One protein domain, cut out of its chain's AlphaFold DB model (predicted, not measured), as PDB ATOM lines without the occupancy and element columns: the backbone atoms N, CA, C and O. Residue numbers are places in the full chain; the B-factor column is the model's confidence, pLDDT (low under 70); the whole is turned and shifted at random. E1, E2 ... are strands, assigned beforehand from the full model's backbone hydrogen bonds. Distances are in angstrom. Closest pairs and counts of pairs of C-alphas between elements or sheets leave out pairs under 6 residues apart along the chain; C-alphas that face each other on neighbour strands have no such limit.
ATOM      1  N   ALA A 508     164.296 251.597 224.704       85.19
ATOM      2  CA  ALA A 508     164.047 252.885 224.080       85.19
ATOM      3  C   ALA A 508     164.890 254.019 224.687       85.19
ATOM      4  O   ALA A 508     165.223 253.993 225.865       85.19
ATOM      5  N   TRP A 509     165.250 255.022 223.879       80.19
ATOM      6  CA  TRP A 509     165.959 256.234 224.337       80.19
ATOM      7  C   TRP A 509     167.289 255.975 225.066       80.19
ATOM      8  O   TRP A 509     167.658 256.708 225.979       80.19
ATOM      9  N   GLY A 510     168.039 254.954 224.646       81.75
ATOM     10  CA  GLY A 510     169.323 254.582 225.257       81.75
ATOM     11  C   GLY A 510     169.228 253.518 226.354       81.75
ATOM     12  O   GLY A 510     170.265 253.041 226.807       81.75
ATOM     13  N   SER A 511     168.019 253.109 226.751       87.69
ATOM     14  CA  SER A 511     167.801 252.039 227.731       87.69
ATOM     15  C   SER A 511     168.014 250.635 227.147       87.69
ATOM     16  O   SER A 511     168.068 250.447 225.925       87.69
ATOM     17  N   THR A 512     168.068 249.624 228.025       93.44
ATOM     18  CA  THR A 512     168.017 248.204 227.639       93.44
ATOM     19  C   THR A 512     166.716 247.554 228.112       93.44
ATOM     20  O   THR A 512     166.400 247.590 229.301       93.44
ATOM     21  N   GLY A 513     165.979 246.925 227.195       95.75
ATOM     22  CA  GLY A 513     164.756 246.176 227.491       95.75
ATOM     23  C   GLY A 513     164.834 244.731 227.009       95.75
ATOM     24  O   GLY A 513     165.364 244.462 225.928       95.75
ATOM     25  N   ILE A 514     164.284 243.805 227.794       97.88
ATOM     26  CA  ILE A 514     164.219 242.377 227.476       97.88
ATOM     27  C   ILE A 514     162.797 241.866 227.710       97.88
ATOM     28  O   ILE A 514     162.227 242.075 228.775       97.88
ATOM     29  N   VAL A 515     162.235 241.154 226.735       98.62
ATOM     30  CA  VAL A 515     160.980 240.410 226.894       98.62
ATOM     31  C   VAL A 515     161.247 238.920 226.732       98.62
ATOM     32  O   VAL A 515     161.843 238.517 225.736       98.62
ATOM     33  N   ASN A 516     160.788 238.099 227.675       98.50
ATOM     34  CA  ASN A 516     160.860 236.642 227.619       98.50
ATOM     35  C   ASN A 516     159.451 236.048 227.561       98.50
ATOM     36  O   ASN A 516     158.761 235.961 228.575       98.50
ATOM     37  N   GLN A 517     159.029 235.599 226.384       98.44
ATOM     38  CA  GLN A 517     157.792 234.854 226.200       98.44
ATOM     39  C   GLN A 517     158.094 233.351 226.181       98.44
ATOM     40  O   GLN A 517     158.665 232.819 225.228       98.44
ATOM     41  N   THR A 518     157.703 232.672 227.258       97.56
ATOM     42  CA  THR A 518     157.880 231.220 227.448       97.56
ATOM     43  C   THR A 518     156.600 230.421 227.207       97.56
ATOM     44  O   THR A 518     156.598 229.204 227.369       97.56
ATOM     45  N   GLY A 519     155.517 231.108 226.833       95.12
ATOM     46  CA  GLY A 519     154.197 230.564 226.546       95.12
ATOM     47  C   GLY A 519     153.174 231.686 226.337       95.12
ATOM     48  O   GLY A 519     153.529 232.820 226.019       95.12
ATOM     49  N   GLY A 520     151.888 231.376 226.509       97.19
ATOM     50  CA  GLY A 520     150.826 232.390 226.504       97.19
ATOM     51  C   GLY A 520     150.603 233.070 225.145       97.19
ATOM     52  O   GLY A 520     151.073 232.596 224.104       97.19
ATOM     53  N   SER A 521     149.858 234.174 225.142       98.06
ATOM     54  CA  SER A 521     149.589 234.975 223.945       98.06
ATOM     55  C   SER A 521     149.890 236.455 224.157       98.06
ATOM     56  O   SER A 521     149.527 237.048 225.166       98.06
ATOM     57  N   VAL A 522     150.531 237.071 223.169       98.31
ATOM     58  CA  VAL A 522     150.730 238.517 223.079       98.31
ATOM     59  C   VAL A 522     150.147 238.971 221.751       98.31
ATOM     60  O   VAL A 522     150.543 238.467 220.703       98.31
ATOM     61  N   THR A 523     149.199 239.903 221.774       95.25
ATOM     62  CA  THR A 523     148.572 240.447 220.561       95.25
ATOM     63  C   THR A 523     148.675 241.961 220.561       95.25
ATOM     64  O   THR A 523     148.275 242.609 221.525       95.25
ATOM     65  N   LEU A 524     149.206 242.518 219.475       93.12
ATOM     66  CA  LEU A 524     149.206 243.948 219.198       93.12
ATOM     67  C   LEU A 524     148.360 244.200 217.951       93.12
ATOM     68  O   LEU A 524     148.743 243.777 216.858       93.12
ATOM     69  N   THR A 525     147.263 244.929 218.117       87.75
ATOM     70  CA  THR A 525     146.365 245.311 217.021       87.75
ATOM     71  C   THR A 525     146.515 246.804 216.728       87.75
ATOM     72  O   THR A 525     146.537 247.626 217.644       87.75
ATOM     73  N   ASP A 526     146.665 247.145 215.445       79.75
ATOM     74  CA  ASP A 526     146.726 248.508 214.892       79.75
ATOM     75  C   ASP A 526     147.893 249.403 215.366       79.75
ATOM     76  O   ASP A 526     147.919 250.605 215.077       79.75
ATOM     77  N   GLY A 527     148.916 248.810 215.989       82.12
ATOM     78  CA  GLY A 527     150.030 249.525 216.614       82.12
ATOM     79  C   GLY A 527     151.407 249.355 215.968       82.12
ATOM     80  O   GLY A 527     151.572 248.811 214.878       82.12
ATOM     81  N   SER A 528     152.442 249.832 216.669       87.56
ATOM     82  CA  SER A 528     153.849 249.603 216.294       87.56
ATOM     83  C   SER A 528     154.584 248.733 217.311       87.56
ATOM     84  O   SER A 528     154.522 248.980 218.513       87.56
ATOM     85  N   PHE A 529     155.300 247.723 216.821       93.75
ATOM     86  CA  PHE A 529     156.143 246.849 217.638       93.75
ATOM     87  C   PHE A 529     157.593 247.205 217.332       93.75
ATOM     88  O   PHE A 529     158.024 247.046 216.190       93.75
ATOM     89  N   ASN A 530     158.309 247.770 218.302       93.12
ATOM     90  CA  ASN A 530     159.646 248.318 218.081       93.12
ATOM     91  C   ASN A 530     160.634 247.729 219.089       93.12
ATOM     92  O   ASN A 530     160.491 247.951 220.291       93.12
ATOM     93  N   LEU A 531     161.658 247.029 218.602       95.88
ATOM     94  CA  LEU A 531     162.778 246.571 219.430       95.88
ATOM     95  C   LEU A 531     163.977 247.478 219.166       95.88
ATOM     96  O   LEU A 531     164.384 247.611 218.016       95.88
ATOM     97  N   GLY A 532     164.536 248.109 220.197       92.00
ATOM     98  CA  GLY A 532     165.682 249.008 220.063       92.00
ATOM     99  C   GLY A 532     165.333 250.331 219.386       92.00
ATOM    100  O   GLY A 532     165.718 250.578 218.246       92.00
ATOM    101  N   ASN A 533     164.574 251.176 220.077       87.50
ATOM    102  CA  ASN A 533     164.060 252.448 219.573       87.50
ATOM    103  C   ASN A 533     164.933 253.640 220.025       87.50
ATOM    104  O   ASN A 533     165.247 253.759 221.205       87.50
ATOM    105  N   GLN A 534     165.273 254.572 219.128       86.38
ATOM    106  CA  GLN A 534     165.907 255.868 219.455       86.38
ATOM    107  C   GLN A 534     167.163 255.742 220.349       86.38
ATOM    108  O   GLN A 534     167.174 256.269 221.457       86.38
ATOM    109  N   ALA A 535     168.208 255.039 219.905       88.50
ATOM    110  CA  ALA A 535     169.405 254.660 220.686       88.50
ATOM    111  C   ALA A 535     169.232 253.529 221.720       88.50
ATOM    112  O   ALA A 535     170.218 253.104 222.317       88.50
ATOM    113  N   GLY A 536     168.014 253.030 221.957       89.81
ATOM    114  CA  GLY A 536     167.774 251.911 222.874       89.81
ATOM    115  C   GLY A 536     168.235 250.550 222.336       89.81
ATOM    116  O   GLY A 536     168.371 250.360 221.125       89.81
ATOM    117  N   THR A 537     168.428 249.590 223.245       93.88
ATOM    118  CA  THR A 537     168.723 248.178 222.943       93.88
ATOM    119  C   THR A 537     167.560 247.291 223.385       93.88
ATOM    120  O   THR A 537     167.299 247.157 224.578       93.88
ATOM    121  N   GLY A 538     166.844 246.686 222.437       96.44
ATOM    122  CA  GLY A 538     165.668 245.858 222.714       96.44
ATOM    123  C   GLY A 538     165.872 244.400 222.338       96.44
ATOM    124  O   GLY A 538     166.315 244.120 221.229       96.44
ATOM    125  N   THR A 539     165.506 243.469 223.221       98.31
ATOM    126  CA  THR A 539     165.518 242.024 222.938       98.31
ATOM    127  C   THR A 539     164.154 241.397 223.207       98.31
ATOM    128  O   THR A 539     163.594 241.593 224.281       98.31
ATOM    129  N   TYR A 540     163.635 240.608 222.266       98.69
ATOM    130  CA  TYR A 540     162.439 239.784 222.457       98.69
ATOM    131  C   TYR A 540     162.781 238.309 222.249       98.69
ATOM    132  O   TYR A 540     163.220 237.925 221.168       98.69
ATOM    133  N   ASN A 541     162.569 237.485 223.272       98.69
ATOM    134  CA  ASN A 541     162.819 236.048 223.269       98.69
ATOM    135  C   ASN A 541     161.486 235.292 223.247       98.69
ATOM    136  O   ASN A 541     160.766 235.304 224.241       98.69
ATOM    137  N   LEU A 542     161.175 234.615 222.143       98.56
ATOM    138  CA  LEU A 542     160.011 233.743 221.986       98.56
ATOM    139  C   LEU A 542     160.459 232.275 221.988       98.56
ATOM    140  O   LEU A 542     161.010 231.782 221.001       98.56
ATOM    141  N   SER A 543     160.231 231.573 223.097       98.25
ATOM    142  CA  SER A 543     160.547 230.142 223.211       98.25
ATOM    143  C   SER A 543     159.322 229.231 223.123       98.25
ATOM    144  O   SER A 543     159.470 228.079 222.722       98.25
ATOM    145  N   ASP A 544     158.124 229.735 223.426       97.81
ATOM    146  CA  ASP A 544     156.835 229.085 223.158       97.81
ATOM    147  C   ASP A 544     155.699 230.130 223.174       97.81
ATOM    148  O   ASP A 544     155.916 231.285 223.535       97.81
ATOM    149  N   GLY A 545     154.479 229.744 222.801       97.62
ATOM    150  CA  GLY A 545     153.313 230.632 222.772       97.62
ATOM    151  C   GLY A 545     153.116 231.354 221.437       97.62
ATOM    152  O   GLY A 545     153.593 230.914 220.386       97.62
ATOM    153  N   THR A 546     152.346 232.444 221.465       98.44
ATOM    154  CA  THR A 546     151.981 233.210 220.261       98.44
ATOM    155  C   THR A 546     152.249 234.703 220.418       98.44
ATOM    156  O   THR A 546     151.838 235.301 221.409       98.44
ATOM    157  N   LEU A 547     152.894 235.304 219.418       98.50
ATOM    158  CA  LEU A 547     153.023 236.752 219.244       98.50
ATOM    159  C   LEU A 547     152.295 237.143 217.957       98.50
ATOM    160  O   LEU A 547     152.728 236.763 216.872       98.50
ATOM    161  N   THR A 548     151.199 237.886 218.048       97.56
ATOM    162  CA  THR A 548     150.405 238.302 216.884       97.56
ATOM    163  C   THR A 548     150.500 239.810 216.697       97.56
ATOM    164  O   THR A 548     150.189 240.572 217.609       97.56
ATOM    165  N   LEU A 549     150.927 240.231 215.509       95.75
ATOM    166  CA  LEU A 549     150.992 241.623 215.087       95.75
ATOM    167  C   LEU A 549     149.989 241.845 213.949       95.75
ATOM    168  O   LEU A 549     150.121 241.255 212.870       95.75
ATOM    169  N   GLU A 550     148.973 242.666 214.198       91.69
ATOM    170  CA  GLU A 550     147.869 242.908 213.268       91.69
ATOM    171  C   GLU A 550     147.900 244.356 212.775       91.69
ATOM    172  O   GLU A 550     147.636 245.290 213.532       91.69
ATOM    173  N   GLY A 551     148.202 244.535 211.488       86.94
ATOM    174  CA  GLY A 551     148.349 245.856 210.872       86.94
ATOM    175  C   GLY A 551     149.540 246.658 211.408       86.94
ATOM    176  O   GLY A 551     150.278 246.219 212.281       86.94
ATOM    177  N   GLY A 552     149.748 247.856 210.863       86.75
ATOM    178  CA  GLY A 552     150.776 248.777 211.350       86.75
ATOM    179  C   GLY A 552     152.197 248.538 210.828       86.75
ATOM    180  O   GLY A 552     152.457 247.730 209.932       86.75
ATOM    181  N   LEU A 553     153.122 249.343 211.360       89.69
ATOM    182  CA  LEU A 553     154.542 249.349 211.005       89.69
ATOM    183  C   LEU A 553     155.367 248.950 212.230       89.69
ATOM    184  O   LEU A 553     155.414 249.687 213.220       89.69
ATOM    185  N   HIS A 554     156.058 247.821 212.134       93.88
ATOM    186  CA  HIS A 554     156.920 247.262 213.173       93.88
ATOM    187  C   HIS A 554     158.385 247.352 212.741       93.88
ATOM    188  O   HIS A 554     158.679 247.333 211.543       93.88
ATOM    189  N   SER A 555     159.316 247.452 213.690       94.00
ATOM    190  CA  SER A 555     160.737 247.598 213.355       94.00
ATOM    191  C   SER A 555     161.715 247.045 214.387       94.00
ATOM    192  O   SER A 555     161.462 247.095 215.589       94.00
ATOM    193  N   LEU A 556     162.861 246.568 213.900       95.06
ATOM    194  CA  LEU A 556     164.044 246.240 214.699       95.06
ATOM    195  C   LEU A 556     165.108 247.320 214.486       95.06
ATOM    196  O   LEU A 556     165.622 247.434 213.382       95.06
ATOM    197  N   GLY A 557     165.454 248.090 215.513       91.94
ATOM    198  CA  GLY A 557     166.457 249.152 215.409       91.94
ATOM    199  C   GLY A 557     165.909 250.457 214.832       91.94
ATOM    200  O   GLY A 557     166.558 251.082 214.002       91.94
ATOM    201  N   ARG A 558     164.704 250.878 215.229       90.56
ATOM    202  CA  ARG A 558     164.118 252.144 214.757       90.56
ATOM    203  C   ARG A 558     164.881 253.351 215.304       90.56
ATOM    204  O   ARG A 558     165.027 253.469 216.523       90.56
ATOM    205  N   ASN A 559     165.252 254.306 214.457       88.38
ATOM    206  CA  ASN A 559     165.858 255.561 214.896       88.38
ATOM    207  C   ASN A 559     165.338 256.770 214.103       88.38
ATOM    208  O   ASN A 559     164.843 256.644 212.995       88.38
ATOM    209  N   THR A 560     165.391 257.977 214.676       85.56
ATOM    210  CA  THR A 560     165.034 259.203 213.939       85.56
ATOM    211  C   THR A 560     165.958 260.359 214.295       85.56
ATOM    212  O   THR A 560     166.334 260.531 215.456       85.56
ATOM    213  N   GLY A 561     166.249 261.215 213.315       80.38
ATOM    214  CA  GLY A 561     167.093 262.393 213.512       80.38
ATOM    215  C   GLY A 561     168.551 262.028 213.803       80.38
ATOM    216  O   GLY A 561     169.071 261.063 213.251       80.38
ATOM    217  N   SER A 562     169.201 262.804 214.672       80.69
ATOM    218  CA  SER A 562     170.642 262.719 214.953       80.69
ATOM    219  C   SER A 562     170.994 261.953 216.239       80.69
ATOM    220  O   SER A 562     172.046 262.188 216.839       80.69
ATOM    221  N   ARG A 563     170.075 261.125 216.746       79.50
ATOM    222  CA  ARG A 563     170.276 260.312 217.961       79.50
ATOM    223  C   ARG A 563     171.140 259.103 217.629       79.50
ATOM    224  O   ARG A 563     171.066 258.642 216.507       79.50
ATOM    225  N   ALA A 564     171.889 258.561 218.591       85.50
ATOM    226  CA  ALA A 564     172.674 257.343 218.370       85.50
ATOM    227  C   ALA A 564     171.803 256.171 217.868       85.50
ATOM    228  O   ALA A 564     170.622 256.079 218.197       85.50
ATOM    229  N   ALA A 565     172.395 255.279 217.075       87.50
ATOM    230  CA  ALA A 565     171.711 254.133 216.484       87.50
ATOM    231  C   ALA A 565     171.134 253.185 217.556       87.50
ATOM    232  O   ALA A 565     171.840 252.789 218.483       87.50
ATOM    233  N   GLY A 566     169.852 252.824 217.428       90.50
ATOM    234  CA  GLY A 566     169.218 251.780 218.244       90.50
ATOM    235  C   GLY A 566     169.533 250.372 217.729       90.50
ATOM    236  O   GLY A 566     169.903 250.204 216.568       90.50
ATOM    237  N   SER A 567     169.372 249.351 218.574       94.00
ATOM    238  CA  SER A 567     169.613 247.947 218.204       94.00
ATOM    239  C   SER A 567     168.494 247.026 218.689       94.00
ATOM    240  O   SER A 567     168.208 246.964 219.887       94.00
ATOM    241  N   GLY A 568     167.846 246.315 217.763       96.81
ATOM    242  CA  GLY A 568     166.762 245.374 218.051       96.81
ATOM    243  C   GLY A 568     167.155 243.925 217.775       96.81
ATOM    244  O   GLY A 568     167.659 243.624 216.697       96.81
ATOM    245  N   THR A 569     166.883 243.020 218.717       98.25
ATOM    246  CA  THR A 569     167.101 241.571 218.576       98.25
ATOM    247  C   THR A 569     165.806 240.794 218.803       98.25
ATOM    248  O   THR A 569     165.156 240.949 219.835       98.25
ATOM    249  N   LEU A 570     165.445 239.925 217.861       98.44
ATOM    250  CA  LEU A 570     164.330 238.987 217.971       98.44
ATOM    251  C   LEU A 570     164.865 237.551 217.941       98.44
ATOM    252  O   LEU A 570     165.371 237.089 216.920       98.44
ATOM    253  N   ASN A 571     164.721 236.837 219.051       98.50
ATOM    254  CA  ASN A 571     165.110 235.439 219.179       98.50
ATOM    255  C   ASN A 571     163.855 234.566 219.185       98.50
ATOM    256  O   ASN A 571     162.968 234.764 220.011       98.50
ATOM    257  N   ILE A 572     163.790 233.585 218.290       98.50
ATOM    258  CA  ILE A 572     162.685 232.630 218.191       98.50
ATOM    259  C   ILE A 572     163.265 231.219 218.234       98.50
ATOM    260  O   ILE A 572     163.891 230.756 217.279       98.50
ATOM    261  N   SER A 573     163.053 230.528 219.349       98.19
ATOM    262  CA  SER A 573     163.443 229.125 219.535       98.19
ATOM    263  C   SER A 573     162.245 228.170 219.537       98.19
ATOM    264  O   SER A 573     162.415 226.968 219.338       98.19
ATOM    265  N   GLY A 574     161.026 228.699 219.668       96.75
ATOM    266  CA  GLY A 574     159.767 227.958 219.581       96.75
ATOM    267  C   GLY A 574     158.573 228.898 219.391       96.75
ATOM    268  O   GLY A 574     158.749 230.060 219.032       96.75
ATOM    269  N   GLY A 575     157.352 228.397 219.575       97.81
ATOM    270  CA  GLY A 575     156.133 229.195 219.408       97.81
ATOM    271  C   GLY A 575     155.885 229.693 217.976       97.81
ATOM    272  O   GLY A 575     156.436 229.184 216.994       97.81
ATOM    273  N   THR A 576     154.994 230.674 217.840       98.62
ATOM    274  CA  THR A 576     154.640 231.295 216.555       98.62
ATOM    275  C   THR A 576     154.541 232.812 216.678       98.62
ATOM    276  O   THR A 576     153.714 233.323 217.430       98.62
ATOM    277  N   MET A 577     155.299 233.529 215.854       98.50
ATOM    278  CA  MET A 577     155.059 234.934 215.551       98.50
ATOM    279  C   MET A 577     154.209 235.040 214.280       98.50
ATOM    280  O   MET A 577     154.600 234.507 213.247       98.50
ATOM    281  N   THR A 578     153.069 235.726 214.328       98.56
ATOM    282  CA  THR A 578     152.206 235.956 213.159       98.56
ATOM    283  C   THR A 578     152.122 237.439 212.831       98.56
ATOM    284  O   THR A 578     151.810 238.247 213.700       98.56
ATOM    285  N   LEU A 579     152.358 237.784 211.568       98.06
ATOM    286  CA  LEU A 579     152.133 239.104 210.993       98.06
ATOM    287  C   LEU A 579     150.959 239.020 210.015       98.06
ATOM    288  O   LEU A 579     151.039 238.317 209.006       98.06
ATOM    289  N   ARG A 580     149.882 239.758 210.278       95.25
ATOM    290  CA  ARG A 580     148.665 239.732 209.454       95.25
ATOM    291  C   ARG A 580     148.063 241.122 209.289       95.25
ATOM    292  O   ARG A 580     148.502 242.085 209.917       95.25
ATOM    293  N   ALA A 581     147.093 241.236 208.394       91.75
ATOM    294  CA  ALA A 581     146.354 242.477 208.225       91.75
ATOM    295  C   ALA A 581     145.386 242.692 209.395       91.75
ATOM    296  O   ALA A 581     144.781 241.733 209.871       91.75
ATOM    297  N   SER A 582     145.207 243.944 209.807       87.19
ATOM    298  CA  SER A 582     144.098 244.352 210.668       87.19
ATOM    299  C   SER A 582     142.941 244.901 209.838       87.19
ATOM    300  O   SER A 582     143.087 245.254 208.660       87.19
ATOM    301  N   THR A 583     141.770 244.991 210.462       80.06
ATOM    302  CA  THR A 583     140.582 245.570 209.827       80.06
ATOM    303  C   THR A 583     140.740 247.068 209.542       80.06
ATOM    304  O   THR A 583     140.205 247.550 208.540       80.06
ATOM    305  N   ASN A 584     141.517 247.785 210.365       73.38
ATOM    306  CA  ASN A 584     141.587 249.247 210.340       73.38
ATOM    307  C   ASN A 584     142.862 249.806 209.689       73.38
ATOM    308  O   ASN A 584     142.783 250.774 208.932       73.38
ATOM    309  N   ASN A 585     144.031 249.216 209.950       73.94
ATOM    310  CA  ASN A 585     145.335 249.704 209.472       73.94
ATOM    311  C   ASN A 585     145.906 248.868 208.307       73.94
ATOM    312  O   ASN A 585     147.039 249.070 207.866       73.94
ATOM    313  N   GLY A 586     145.106 247.941 207.773       85.31
ATOM    314  CA  GLY A 586     145.453 247.134 206.611       85.31
ATOM    315  C   GLY A 586     146.605 246.171 206.887       85.31
ATOM    316  O   GLY A 586     146.713 245.597 207.964       85.31
ATOM    317  N   ASN A 587     147.452 245.951 205.882       90.00
ATOM    318  CA  ASN A 587     148.531 244.965 205.940       90.00
ATOM    319  C   ASN A 587     149.615 245.355 206.956       90.00
ATOM    320  O   ASN A 587     150.160 246.457 206.883       90.00
ATOM    321  N   GLY A 588     150.001 244.420 207.826       91.94
ATOM    322  CA  GLY A 588     151.151 244.601 208.709       91.94
ATOM    323  C   GLY A 588     152.464 244.602 207.924       91.94
ATOM    324  O   GLY A 588     152.633 243.839 206.968       91.94
ATOM    325  N   SER A 589     153.407 245.461 208.310       95.00
ATOM    326  CA  SER A 589     154.769 245.451 207.765       95.00
ATOM    327  C   SER A 589     155.796 245.385 208.881       95.00
ATOM    328  O   SER A 589     155.774 246.219 209.785       95.00
ATOM    329  N   TYR A 590     156.721 244.431 208.793       96.81
ATOM    330  CA  TYR A 590     157.837 244.320 209.725       96.81
ATOM    331  C   TYR A 590     159.154 244.600 209.003       96.81
ATOM    332  O   TYR A 590     159.469 243.942 208.012       96.81
ATOM    333  N   ILE A 591     159.881 245.613 209.472       96.06
ATOM    334  CA  ILE A 591     161.124 246.098 208.878       96.06
ATOM    335  C   ILE A 591     162.299 245.752 209.793       96.06
ATOM    336  O   ILE A 591     162.317 246.139 210.961       96.06
ATOM    337  N   PHE A 592     163.291 245.038 209.274       95.50
ATOM    338  CA  PHE A 592     164.532 244.801 210.004       95.50
ATOM    339  C   PHE A 592     165.539 245.912 209.701       95.50
ATOM    340  O   PHE A 592     165.781 246.230 208.541       95.50
ATOM    341  N   GLY A 593     166.124 246.502 210.742       91.12
ATOM    342  CA  GLY A 593     166.901 247.734 210.630       91.12
ATOM    343  C   GLY A 593     166.016 248.984 210.663       91.12
ATOM    344  O   GLY A 593     164.792 248.916 210.819       91.12
ATOM    345  N   ASP A 594     166.650 250.146 210.512       90.69
ATOM    346  CA  ASP A 594     165.952 251.423 210.638       90.69
ATOM    347  C   ASP A 594     164.922 251.655 209.527       90.69
ATOM    348  O   ASP A 594     165.250 251.708 208.344       90.69
ATOM    349  N   ARG A 595     163.650 251.817 209.885       89.38
ATOM    350  CA  ARG A 595     162.590 252.095 208.903       89.38
ATOM    351  C   ARG A 595     162.558 253.559 208.461       89.38
ATOM    352  O   ARG A 595     161.960 253.866 207.429       89.38
ATOM    353  N   ASP A 596     163.115 254.443 209.280       87.81
ATOM    354  CA  ASP A 596     163.093 255.886 209.105       87.81
ATOM    355  C   ASP A 596     164.487 256.324 208.599       87.81
ATOM    356  O   ASP A 596     165.498 255.752 208.980       87.81
ATOM    357  N   ASN A 597     164.563 257.302 207.692       85.06
ATOM    358  CA  ASN A 597     165.854 257.798 207.192       85.06
ATOM    359  C   ASN A 597     166.481 258.724 208.245       85.06
ATOM    360  O   ASN A 597     166.008 259.858 208.399       85.06
ATOM    361  N   SER A 598     167.488 258.253 208.981       83.25
ATOM    362  CA  SER A 598     168.115 258.998 210.078       83.25
ATOM    363  C   SER A 598     169.587 259.332 209.789       83.25
ATOM    364  O   SER A 598     170.141 258.924 208.774       83.25
ATOM    365  N   ASP A 599     170.230 260.151 210.634       82.44
ATOM    366  CA  ASP A 599     171.662 260.462 210.453       82.44
ATOM    367  C   ASP A 599     172.559 259.288 210.886       82.44
ATOM    368  O   ASP A 599     173.716 259.191 210.471       82.44
ATOM    369  N   THR A 600     172.042 258.416 211.759       87.00
ATOM    370  CA  THR A 600     172.712 257.188 212.193       87.00
ATOM    371  C   THR A 600     171.692 256.065 212.306       87.00
ATOM    372  O   THR A 600     170.956 255.983 213.291       87.00
ATOM    373  N   ASP A 601     171.670 255.186 211.319       88.56
ATOM    374  CA  ASP A 601     170.632 254.171 211.220       88.56
ATOM    375  C   ASP A 601     170.817 253.039 212.242       88.56
ATOM    376  O   ASP A 601     171.926 252.544 212.469       88.56
ATOM    377  N   GLY A 602     169.720 252.631 212.880       89.62
ATOM    378  CA  GLY A 602     169.693 251.493 213.798       89.62
ATOM    379  C   GLY A 602     169.738 250.122 213.113       89.62
ATOM    380  O   GLY A 602     169.479 249.980 211.915       89.62
ATOM    381  N   SER A 603     170.084 249.094 213.889       92.56
ATOM    382  CA  SER A 603     170.329 247.731 213.403       92.56
ATOM    383  C   SER A 603     169.302 246.712 213.894       92.56
ATOM    384  O   SER A 603     168.806 246.812 215.019       92.56
ATOM    385  N   GLY A 604     169.041 245.683 213.083       95.81
ATOM    386  CA  GLY A 604     168.126 244.589 213.423       95.81
ATOM    387  C   GLY A 604     168.768 243.206 213.321       95.81
ATOM    388  O   GLY A 604     169.441 242.911 212.340       95.81
ATOM    389  N   LEU A 605     168.525 242.342 214.303       97.88
ATOM    390  CA  LEU A 605     169.002 240.960 214.323       97.88
ATOM    391  C   LEU A 605     167.847 239.999 214.603       97.88
ATOM    392  O   LEU A 605     167.106 240.182 215.568       97.88
ATOM    393  N   VAL A 606     167.712 238.959 213.785       98.56
ATOM    394  CA  VAL A 606     166.771 237.861 214.020       98.56
ATOM    395  C   VAL A 606     167.522 236.542 214.096       98.56
ATOM    396  O   VAL A 606     168.176 236.155 213.129       98.56
ATOM    397  N   HIS A 607     167.380 235.835 215.216       97.81
ATOM    398  CA  HIS A 607     167.842 234.457 215.378       97.81
ATOM    399  C   HIS A 607     166.646 233.527 215.487       97.81
ATOM    400  O   HIS A 607     165.949 233.509 216.503       97.81
ATOM    401  N   GLN A 608     166.416 232.728 214.451       98.31
ATOM    402  CA  GLN A 608     165.332 231.761 214.432       98.31
ATOM    403  C   GLN A 608     165.875 230.328 214.480       98.31
ATOM    404  O   GLN A 608     165.997 229.655 213.458       98.31
ATOM    405  N   THR A 609     166.163 229.860 215.694       97.25
ATOM    406  CA  THR A 609     166.645 228.494 215.980       97.25
ATOM    407  C   THR A 609     165.524 227.449 215.992       97.25
ATOM    408  O   THR A 609     165.778 226.248 215.949       97.25
ATOM    409  N   GLY A 610     164.267 227.898 216.035       96.62
ATOM    410  CA  GLY A 610     163.076 227.057 215.988       96.62
ATOM    411  C   GLY A 610     161.814 227.882 215.733       96.62
ATOM    412  O   GLY A 610     161.873 228.971 215.162       96.62
ATOM    413  N   GLY A 611     160.652 227.365 216.134       98.12
ATOM    414  CA  GLY A 611     159.375 228.079 216.012       98.12
ATOM    415  C   GLY A 611     158.999 228.483 214.580       98.12
ATOM    416  O   GLY A 611     159.556 227.997 213.591       98.12
ATOM    417  N   THR A 612     158.010 229.369 214.457       98.69
ATOM    418  CA  THR A 612     157.507 229.857 213.163       98.69
ATOM    419  C   THR A 612     157.372 231.378 213.141       98.69
ATOM    420  O   THR A 612     156.756 231.943 214.039       98.69
ATOM    421  N   ILE A 613     157.869 232.032 212.085       98.69
ATOM    422  CA  ILE A 613     157.403 233.362 211.669       98.69
ATOM    423  C   ILE A 613     156.414 233.138 210.530       98.69
ATOM    424  O   ILE A 613     156.778 232.559 209.511       98.69
ATOM    425  N   ARG A 614     155.167 233.572 210.694       98.69
ATOM    426  CA  ARG A 614     154.101 233.450 209.698       98.69
ATOM    427  C   ARG A 614     153.698 234.826 209.193       98.69
ATOM    428  O   ARG A 614     153.352 235.692 209.989       98.69
ATOM    429  N   VAL A 615     153.708 235.012 207.878       98.62
ATOM    430  CA  VAL A 615     153.284 236.248 207.213       98.62
ATOM    431  C   VAL A 615     152.062 235.942 206.358       98.62
ATOM    432  O   VAL A 615     152.174 235.307 205.312       98.62
ATOM    433  N   GLU A 616     150.895 236.375 206.830       97.25
ATOM    434  CA  GLU A 616     149.598 236.050 206.231       97.25
ATOM    435  C   GLU A 616     149.149 237.118 205.221       97.25
ATOM    436  O   GLU A 616     149.385 238.324 205.384       97.25
ATOM    437  N   GLY A 617     148.429 236.681 204.189       93.00
ATOM    438  CA  GLY A 617     147.770 237.558 203.228       93.00
ATOM    439  C   GLY A 617     148.746 238.438 202.440       93.00
ATOM    440  O   GLY A 617     149.583 237.948 201.692       93.00
ATOM    441  N   SER A 618     148.579 239.761 202.527       92.44
ATOM    442  CA  SER A 618     149.408 240.758 201.819       92.44
ATOM    443  C   SER A 618     150.305 241.576 202.760       92.44
ATOM    444  O   SER A 618     150.810 242.636 202.373       92.44
ATOM    445  N   SER A 619     150.494 241.097 203.994       96.81
ATOM    446  CA  SER A 619     151.493 241.620 204.932       96.81
ATOM    447  C   SER A 619     152.909 241.459 204.387       96.81
ATOM    448  O   SER A 619     153.147 240.619 203.524       96.81
ATOM    449  N   ASN A 620     153.850 242.279 204.855       97.06
ATOM    450  CA  ASN A 620     155.190 242.366 204.273       97.06
ATOM    451  C   ASN A 620     156.284 242.185 205.325       97.06
ATOM    452  O   ASN A 620     156.266 242.826 206.375       97.06
ATOM    453  N   LEU A 621     157.272 241.364 204.988       98.12
ATOM    454  CA  LEU A 621     158.520 241.223 205.721       98.12
ATOM    455  C   LEU A 621     159.637 241.871 204.902       98.12
ATOM    456  O   LEU A 621     159.966 241.400 203.811       98.12
ATOM    457  N   TYR A 622     160.197 242.956 205.426       97.75
ATOM    458  CA  TYR A 622     161.327 243.658 204.830       97.75
ATOM    459  C   TYR A 622     162.595 243.289 205.584       97.75
ATOM    460  O   TYR A 622     162.722 243.588 206.772       97.75
ATOM    461  N   LEU A 623     163.529 242.653 204.884       97.38
ATOM    462  CA  LEU A 623     164.770 242.185 205.489       97.38
ATOM    463  C   LEU A 623     165.752 243.311 205.790       97.38
ATOM    464  O   LEU A 623     166.635 243.085 206.605       97.38
ATOM    465  N   GLY A 624     165.584 244.492 205.190       94.81
ATOM    466  CA  GLY A 624     166.407 245.676 205.415       94.81
ATOM    467  C   GLY A 624     165.629 246.995 205.387       94.81
ATOM    468  O   GLY A 624     164.730 247.214 204.569       94.81
ATOM    469  N   GLY A 625     166.024 247.898 206.276       92.81
ATOM    470  CA  GLY A 625     165.716 249.324 206.274       92.81
ATOM    471  C   GLY A 625     166.940 250.145 205.852       92.81
ATOM    472  O   GLY A 625     167.771 249.657 205.089       92.81
ATOM    473  N   TYR A 626     167.038 251.396 206.310       90.50
ATOM    474  CA  TYR A 626     168.175 252.300 206.083       90.50
ATOM    475  C   TYR A 626     169.439 251.852 206.833       90.50
ATOM    476  O   TYR A 626     170.542 252.123 206.370       90.50
ATOM    477  N   GLY A 627     169.287 251.100 207.927       87.81
ATOM    478  CA  GLY A 627     170.402 250.502 208.664       87.81
ATOM    479  C   GLY A 627     170.790 249.097 208.206       87.81
ATOM    480  O   GLY A 627     170.315 248.594 207.186       87.81
ATOM    481  N   SER A 628     171.678 248.460 208.971       89.50
ATOM    482  CA  SER A 628     172.132 247.088 208.722       89.50
ATOM    483  C   SER A 628     171.293 246.067 209.483       89.50
ATOM    484  O   SER A 628     171.063 246.225 210.687       89.50
ATOM    485  N   SER A 629     170.920 244.981 208.822       96.06
ATOM    486  CA  SER A 629     170.157 243.899 209.438       96.06
ATOM    487  C   SER A 629     170.664 242.511 209.068       96.06
ATOM    488  O   SER A 629     171.210 242.286 207.992       96.06
ATOM    489  N   THR A 630     170.441 241.558 209.967       97.94
ATOM    490  CA  THR A 630     170.772 240.149 209.753       97.94
ATOM    491  C   THR A 630     169.603 239.281 210.193       97.94
ATOM    492  O   THR A 630     169.108 239.415 211.313       97.94
ATOM    493  N   TYR A 631     169.181 238.361 209.333       98.44
ATOM    494  CA  TYR A 631     168.223 237.318 209.678       98.44
ATOM    495  C   TYR A 631     168.869 235.948 209.492       98.44
ATOM    496  O   TYR A 631     169.131 235.518 208.370       98.44
ATOM    497  N   ASN A 632     169.103 235.260 210.608       98.25
ATOM    498  CA  ASN A 632     169.591 233.893 210.648       98.25
ATOM    499  C   ASN A 632     168.426 232.920 210.863       98.25
ATOM    500  O   ASN A 632     167.826 232.853 211.940       98.25
ATOM    501  N   LEU A 633     168.112 232.152 209.824       98.06
ATOM    502  CA  LEU A 633     167.113 231.091 209.836       98.06
ATOM    503  C   LEU A 633     167.795 229.751 210.180       98.06
ATOM    504  O   LEU A 633     168.069 228.922 209.312       98.06
ATOM    505  N   GLU A 634     168.103 229.582 211.468       94.62
ATOM    506  CA  GLU A 634     168.926 228.529 212.097       94.62
ATOM    507  C   GLU A 634     168.118 227.266 212.477       94.62
ATOM    508  O   GLU A 634     168.294 226.697 213.553       94.62
ATOM    509  N   GLY A 635     167.181 226.838 211.624       91.44
ATOM    510  CA  GLY A 635     166.377 225.620 211.838       91.44
ATOM    511  C   GLY A 635     164.877 225.839 212.059       91.44
ATOM    512  O   GLY A 635     164.108 224.881 211.991       91.44
ATOM    513  N   GLY A 636     164.421 227.079 212.271       97.44
ATOM    514  CA  GLY A 636     162.987 227.392 212.322       97.44
ATOM    515  C   GLY A 636     162.294 227.434 210.954       97.44
ATOM    516  O   GLY A 636     162.884 227.122 209.919       97.44
ATOM    517  N   THR A 637     161.014 227.826 210.947       98.69
ATOM    518  CA  THR A 637     160.206 227.970 209.720       98.69
ATOM    519  C   THR A 637     159.770 229.419 209.476       98.69
ATOM    520  O   THR A 637     159.173 230.047 210.351       98.69
ATOM    521  N   LEU A 638     160.007 229.937 208.271       98.81
ATOM    522  CA  LEU A 638     159.386 231.153 207.744       98.81
ATOM    523  C   LEU A 638     158.233 230.751 206.815       98.81
ATOM    524  O   LEU A 638     158.470 230.268 205.710       98.81
ATOM    525  N   GLU A 639     156.990 230.944 207.251       98.75
ATOM    526  CA  GLU A 639     155.804 230.734 206.423       98.75
ATOM    527  C   GLU A 639     155.416 232.031 205.700       98.75
ATOM    528  O   GLU A 639     155.000 232.996 206.342       98.75
ATOM    529  N   ILE A 640     155.570 232.072 204.372       98.69
ATOM    530  CA  ILE A 640     155.370 233.296 203.578       98.69
ATOM    531  C   ILE A 640     154.987 233.010 202.118       98.69
ATOM    532  O   ILE A 640     155.520 232.097 201.494       98.69
ATOM    533  N   GLY A 641     154.080 233.810 201.553       98.06
ATOM    534  CA  GLY A 641     153.647 233.709 200.154       98.06
ATOM    535  C   GLY A 641     153.586 235.050 199.429       98.06
ATOM    536  O   GLY A 641     154.081 236.069 199.911       98.06
ATOM    537  N   GLY A 642     152.980 235.055 198.241       97.50
ATOM    538  CA  GLY A 642     152.729 236.275 197.471       97.50
ATOM    539  C   GLY A 642     154.002 237.065 197.147       97.50
ATOM    540  O   GLY A 642     155.020 236.507 196.754       97.50
ATOM    541  N   ASN A 643     153.957 238.389 197.310       96.25
ATOM    542  CA  ASN A 643     155.116 239.281 197.138       96.25
ATOM    543  C   ASN A 643     155.592 239.843 198.491       96.25
ATOM    544  O   ASN A 643     156.039 240.990 198.571       96.25
ATOM    545  N   SER A 644     155.393 239.071 199.562       97.81
ATOM    546  CA  SER A 644     155.539 239.522 200.947       97.81
ATOM    547  C   SER A 644     156.979 239.515 201.453       97.81
ATOM    548  O   SER A 644     157.281 240.270 202.373       97.81
ATOM    549  N   LEU A 645     157.867 238.701 200.869       98.06
ATOM    550  CA  LEU A 645     159.292 238.665 201.218       98.06
ATOM    551  C   LEU A 645     160.064 239.684 200.375       98.06
ATOM    552  O   LEU A 645     160.184 239.513 199.158       98.06
ATOM    553  N   LYS A 646     160.577 240.736 201.014       96.94
ATOM    554  CA  LYS A 646     161.165 241.895 200.332       96.94
ATOM    555  C   LYS A 646     162.538 242.241 200.891       96.94
ATOM    556  O   LYS A 646     162.764 242.142 202.093       96.94
ATOM    557  N   GLY A 647     163.427 242.708 200.014       95.62
ATOM    558  CA  GLY A 647     164.766 243.149 200.403       95.62
ATOM    559  C   GLY A 647     164.717 244.411 201.259       95.62
ATOM    560  O   GLY A 647     164.955 244.349 202.458       95.62
ATOM    561  N   PHE A 648     164.356 245.550 200.659       94.94
ATOM    562  CA  PHE A 648     164.394 246.850 201.334       94.94
ATOM    563  C   PHE A 648     163.026 247.510 201.480       94.94
ATOM    564  O   PHE A 648     162.208 247.487 200.557       94.94
ATOM    565  N   TYR A 649     162.805 248.154 202.625       94.06
ATOM    566  CA  TYR A 649     161.695 249.080 202.821       94.06
ATOM    567  C   TYR A 649     162.013 250.451 202.198       94.06
ATOM    568  O   TYR A 649     163.076 251.030 202.421       94.06
ATOM    569  N   GLY A 650     161.086 250.997 201.407       88.69
ATOM    570  CA  GLY A 650     161.245 252.318 200.785       88.69
ATOM    571  C   GLY A 650     162.471 252.426 199.863       88.69
ATOM    572  O   GLY A 650     162.738 251.542 199.054       88.69
ATOM    573  N   SER A 651     163.213 253.536 199.955       85.94
ATOM    574  CA  SER A 651     164.434 253.783 199.161       85.94
ATOM    575  C   SER A 651     165.721 253.392 199.896       85.94
ATOM    576  O   SER A 651     166.806 253.842 199.524       85.94
ATOM    577  N   ALA A 652     165.626 252.586 200.950       83.19
ATOM    578  CA  ALA A 652     166.727 252.362 201.873       83.19
ATOM    579  C   ALA A 652     167.987 251.745 201.240       83.19
ATOM    580  O   ALA A 652     169.085 252.256 201.453       83.19
ATOM    581  N   GLY A 653     167.839 250.753 200.354       79.50
ATOM    582  CA  GLY A 653     168.981 250.144 199.653       79.50
ATOM    583  C   GLY A 653     169.772 251.120 198.765       79.50
ATOM    584  O   GLY A 653     170.929 250.873 198.444       79.50
ATOM    585  N   THR A 654     169.186 252.266 198.389       81.94
ATOM    586  CA  THR A 654     169.901 253.326 197.649       81.94
ATOM    587  C   THR A 654     170.629 254.322 198.553       81.94
ATOM    588  O   THR A 654     171.474 255.070 198.066       81.94
ATOM    589  N   ASN A 655     170.324 254.319 199.853       81.50
ATOM    590  CA  ASN A 655     170.862 255.249 200.844       81.50
ATOM    591  C   ASN A 655     171.840 254.585 201.830       81.50
ATOM    592  O   ASN A 655     172.206 255.209 202.816       81.50
ATOM    593  N   GLY A 656     172.304 253.361 201.549       80.62
ATOM    594  CA  GLY A 656     173.337 252.679 202.342       80.62
ATOM    595  C   GLY A 656     172.842 251.543 203.242       80.62
ATOM    596  O   GLY A 656     173.681 250.872 203.838       80.62
ATOM    597  N   GLY A 657     171.532 251.283 203.292       88.50
ATOM    598  CA  GLY A 657     170.975 250.138 204.016       88.50
ATOM    599  C   GLY A 657     171.428 248.797 203.438       88.50
ATOM    600  O   GLY A 657     171.614 248.665 202.226       88.50
ATOM    601  N   SER A 658     171.586 247.796 204.306       93.62
ATOM    602  CA  SER A 658     172.034 246.444 203.939       93.62
ATOM    603  C   SER A 658     171.288 245.389 204.744       93.62
ATOM    604  O   SER A 658     170.979 245.617 205.911       93.62
ATOM    605  N   TYR A 659     171.053 244.223 204.145       96.62
ATOM    606  CA  TYR A 659     170.548 243.051 204.849       96.62
ATOM    607  C   TYR A 659     171.363 241.811 204.483       96.62
ATOM    608  O   TYR A 659     171.762 241.667 203.329       96.62
ATOM    609  N   ASP A 660     171.519 240.909 205.449       97.19
ATOM    610  CA  ASP A 660     172.018 239.548 205.250       97.19
ATOM    611  C   ASP A 660     170.898 238.559 205.603       97.19
ATOM    612  O   ASP A 660     170.337 238.616 206.705       97.19
ATOM    613  N   PHE A 661     170.555 237.655 204.681       98.06
ATOM    614  CA  PHE A 661     169.539 236.624 204.918       98.06
ATOM    615  C   PHE A 661     170.147 235.231 204.838       98.06
ATOM    616  O   PHE A 661     170.264 234.640 203.764       98.06
ATOM    617  N   ASN A 662     170.503 234.706 206.006       97.88
ATOM    618  CA  ASN A 662     171.242 233.467 206.141       97.88
ATOM    619  C   ASN A 662     170.291 232.300 206.413       97.88
ATOM    620  O   ASN A 662     169.672 232.204 207.474       97.88
ATOM    621  N   LEU A 663     170.225 231.368 205.477       97.50
ATOM    622  CA  LEU A 663     169.548 230.089 205.609       97.50
ATOM    623  C   LEU A 663     170.548 229.068 206.171       97.50
ATOM    624  O   LEU A 663     171.355 228.498 205.436       97.50
ATOM    625  N   GLN A 664     170.469 228.844 207.484       95.06
ATOM    626  CA  GLN A 664     171.377 228.020 208.295       95.06
ATOM    627  C   GLN A 664     170.690 226.727 208.760       95.06
ATOM    628  O   GLN A 664     170.730 226.361 209.932       95.06
ATOM    629  N   GLY A 665     169.992 226.049 207.848       94.31
ATOM    630  CA  GLY A 665     169.274 224.811 208.148       94.31
ATOM    631  C   GLY A 665     167.768 224.964 208.369       94.31
ATOM    632  O   GLY A 665     167.085 223.973 208.615       94.31
ATOM    633  N   GLY A 666     167.225 226.183 208.306       97.38
ATOM    634  CA  GLY A 666     165.783 226.388 208.434       97.38
ATOM    635  C   GLY A 666     165.010 226.298 207.116       97.38
ATOM    636  O   GLY A 666     165.554 226.032 206.041       97.38
ATOM    637  N   THR A 667     163.695 226.484 207.227       98.50
ATOM    638  CA  THR A 667     162.727 226.228 206.154       98.50
ATOM    639  C   THR A 667     161.987 227.498 205.755       98.50
ATOM    640  O   THR A 667     161.347 228.127 206.593       98.50
ATOM    641  N   ILE A 668     161.987 227.842 204.468       98.69
ATOM    642  CA  ILE A 668     160.993 228.748 203.881       98.69
ATOM    643  C   ILE A 668     159.836 227.887 203.388       98.69
ATOM    644  O   ILE A 668     160.022 227.052 202.504       98.69
ATOM    645  N   LYS A 669     158.641 228.090 203.937       98.62
ATOM    646  CA  LYS A 669     157.438 227.346 203.568       98.62
ATOM    647  C   LYS A 669     156.397 228.270 202.949       98.62
ATOM    648  O   LYS A 669     156.000 229.264 203.549       98.62
ATOM    649  N   VAL A 670     155.932 227.945 201.748       98.69
ATOM    650  CA  VAL A 670     154.985 228.800 201.024       98.69
ATOM    651  C   VAL A 670     153.566 228.599 201.555       98.69
ATOM    652  O   VAL A 670     153.088 227.474 201.708       98.69
ATOM    653  N   ILE A 671     152.876 229.697 201.847       98.12
ATOM    654  CA  ILE A 671     151.480 229.701 202.307       98.12
ATOM    655  C   ILE A 671     150.662 230.711 201.504       98.12
ATOM    656  O   ILE A 671     151.230 231.582 200.855       98.12
ATOM    657  N   ASP A 672     149.335 230.603 201.564       97.38
ATOM    658  CA  ASP A 672     148.331 231.491 200.951       97.38
ATOM    659  C   ASP A 672     148.343 231.610 199.412       97.38
ATOM    660  O   ASP A 672     147.305 231.436 198.772       97.38
ATOM    661  N   SER A 673     149.482 231.927 198.793       97.88
ATOM    662  CA  SER A 673     149.638 232.110 197.347       97.88
ATOM    663  C   SER A 673     151.095 231.952 196.900       97.88
ATOM    664  O   SER A 673     152.013 232.006 197.718       97.88
ATOM    665  N   ASN A 674     151.313 231.801 195.588       98.31
ATOM    666  CA  ASN A 674     152.649 231.649 195.008       98.31
ATOM    667  C   ASN A 674     153.609 232.759 195.469       98.31
ATOM    668  O   ASN A 674     153.298 233.943 195.332       98.31
ATOM    669  N   LEU A 675     154.780 232.365 195.967       98.31
ATOM    670  CA  LEU A 675     155.829 233.279 196.404       98.31
ATOM    671  C   LEU A 675     156.593 233.825 195.189       98.31
ATOM    672  O   LEU A 675     156.999 233.076 194.302       98.31
ATOM    673  N   SER A 676     156.840 235.128 195.158       97.19
ATOM    674  CA  SER A 676     157.716 235.799 194.202       97.19
ATOM    675  C   SER A 676     158.596 236.777 194.961       97.19
ATOM    676  O   SER A 676     158.080 237.678 195.617       97.19
ATOM    677  N   THR A 677     159.913 236.620 194.857       96.75
ATOM    678  CA  THR A 677     160.868 237.471 195.569       96.75
ATOM    679  C   THR A 677     162.156 237.688 194.771       96.75
ATOM    680  O   THR A 677     162.596 236.846 193.979       96.75
ATOM    681  N   ASP A 678     162.752 238.859 194.962       94.69
ATOM    682  CA  ASP A 678     164.068 239.263 194.463       94.69
ATOM    683  C   ASP A 678     165.128 239.308 195.574       94.69
ATOM    684  O   ASP A 678     166.266 239.707 195.327       94.69
ATOM    685  N   VAL A 679     164.769 238.864 196.781       96.06
ATOM    686  CA  VAL A 679     165.670 238.795 197.932       96.06
ATOM    687  C   VAL A 679     166.857 237.883 197.641       96.06
ATOM    688  O   VAL A 679     166.687 236.759 197.161       96.06
ATOM    689  N   ALA A 680     168.055 238.378 197.953       94.88
ATOM    690  CA  ALA A 680     169.266 237.573 197.968       94.88
ATOM    691  C   ALA A 680     169.309 236.705 199.233       94.88
ATOM    692  O   ALA A 680     168.931 237.156 200.313       94.88
TER     693      ALA A 680
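This is residues 508 to 680 of the 1244 residues of an uncharacterized protein of Coraliomargarita sinensis (UniProt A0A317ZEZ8). The chain is wound in stacked turns, a well-formed solenoid whose strands lie side by side and parallel from one turn to the next. One wall holds the first parts of E1 and E3 with E5, E8, E11 and E14; a second holds the later parts of E1 and E3 with E6, E9, E12 and E15; E2, E4, E7, E10 and E13 make the third. The printed part has 173 residues, no named helix and 16 named strands, E1 to E16 in that order: class all strand. The first two walls are one branched sheet of ten strands, and the third is a sheet in the order E2, E4, E7, E10, E13, all parallel. The whole is compact, with a radius of gyration of the C-alphas of 14.6 A and spans of 40 by 36 by 34 A.

Start at E1, residues 512 to 525, which bends by 118 degrees at residue 519. Its parallel neighbour E3, residues 537 to 550, bends by 121 degrees at residue 544; N 515 and O 539 are 2.8 A apart, within hydrogen-bond range, as are the N and O pairs below. On the other side of E3 from E1, look for E5, residues 567 to 572, with N 540 and O 569 at 2.9 A, and E6, residues 576 to 580, with N 549 and O 578 at 2.8 A. On the other side of E5 from E3 is its parallel neighbour E8, residues 603 to 608, then in turn the parallel neighbours E11, residues 628 to 633, and E14, residues 658 to 663: N 570 to O 605 is 2.8 A, N 606 to O 630 2.9 A, N 631 to O 660 2.9 A. On the other side of E6 from E3 is its parallel neighbour E9, residues 612 to 615, then in turn the parallel neighbours E12, residues 637 to 640, and E15, residues 667 to 669: N 579 to O 614, N 615 to O 639 and N 638 to O 667 are each 2.8 A. The other sheet holds E2, residues 528 to 533, E4, residues 553 to 556, E7, residues 589 to 592, E10, residues 620 to 624, and E13, residues 645 to 648: N 555 to O 529 is 2.8 A, and N 554 to O 589, N 622 to O 590 and N 646 to O 621 are each 2.9 A. The two sheets form a sandwich, two sheets face to face, the facing parts 7.5 A centre to centre. E16, residues 675 to 677, pairs with no named strand; its closest C-alphas to E13 are those of Thr 677 and Leu 645, 6.0 A.

Find C-alpha 512 at (168.017, 248.204, 227.639); E1 runs 24.3 A from there to C-alpha 525. E3 spans 23.6 A, E5, E8 and E11 16.8 A each, and E14 16.6 A. E16 ends at C-alpha 677, (160.868, 237.471, 195.569).

The C-alphas farthest apart, of Gly 510 and Asn 674, are 41.5 A apart. The printed part has no cut and no long link, and no printed residue has a pLDDT under 70.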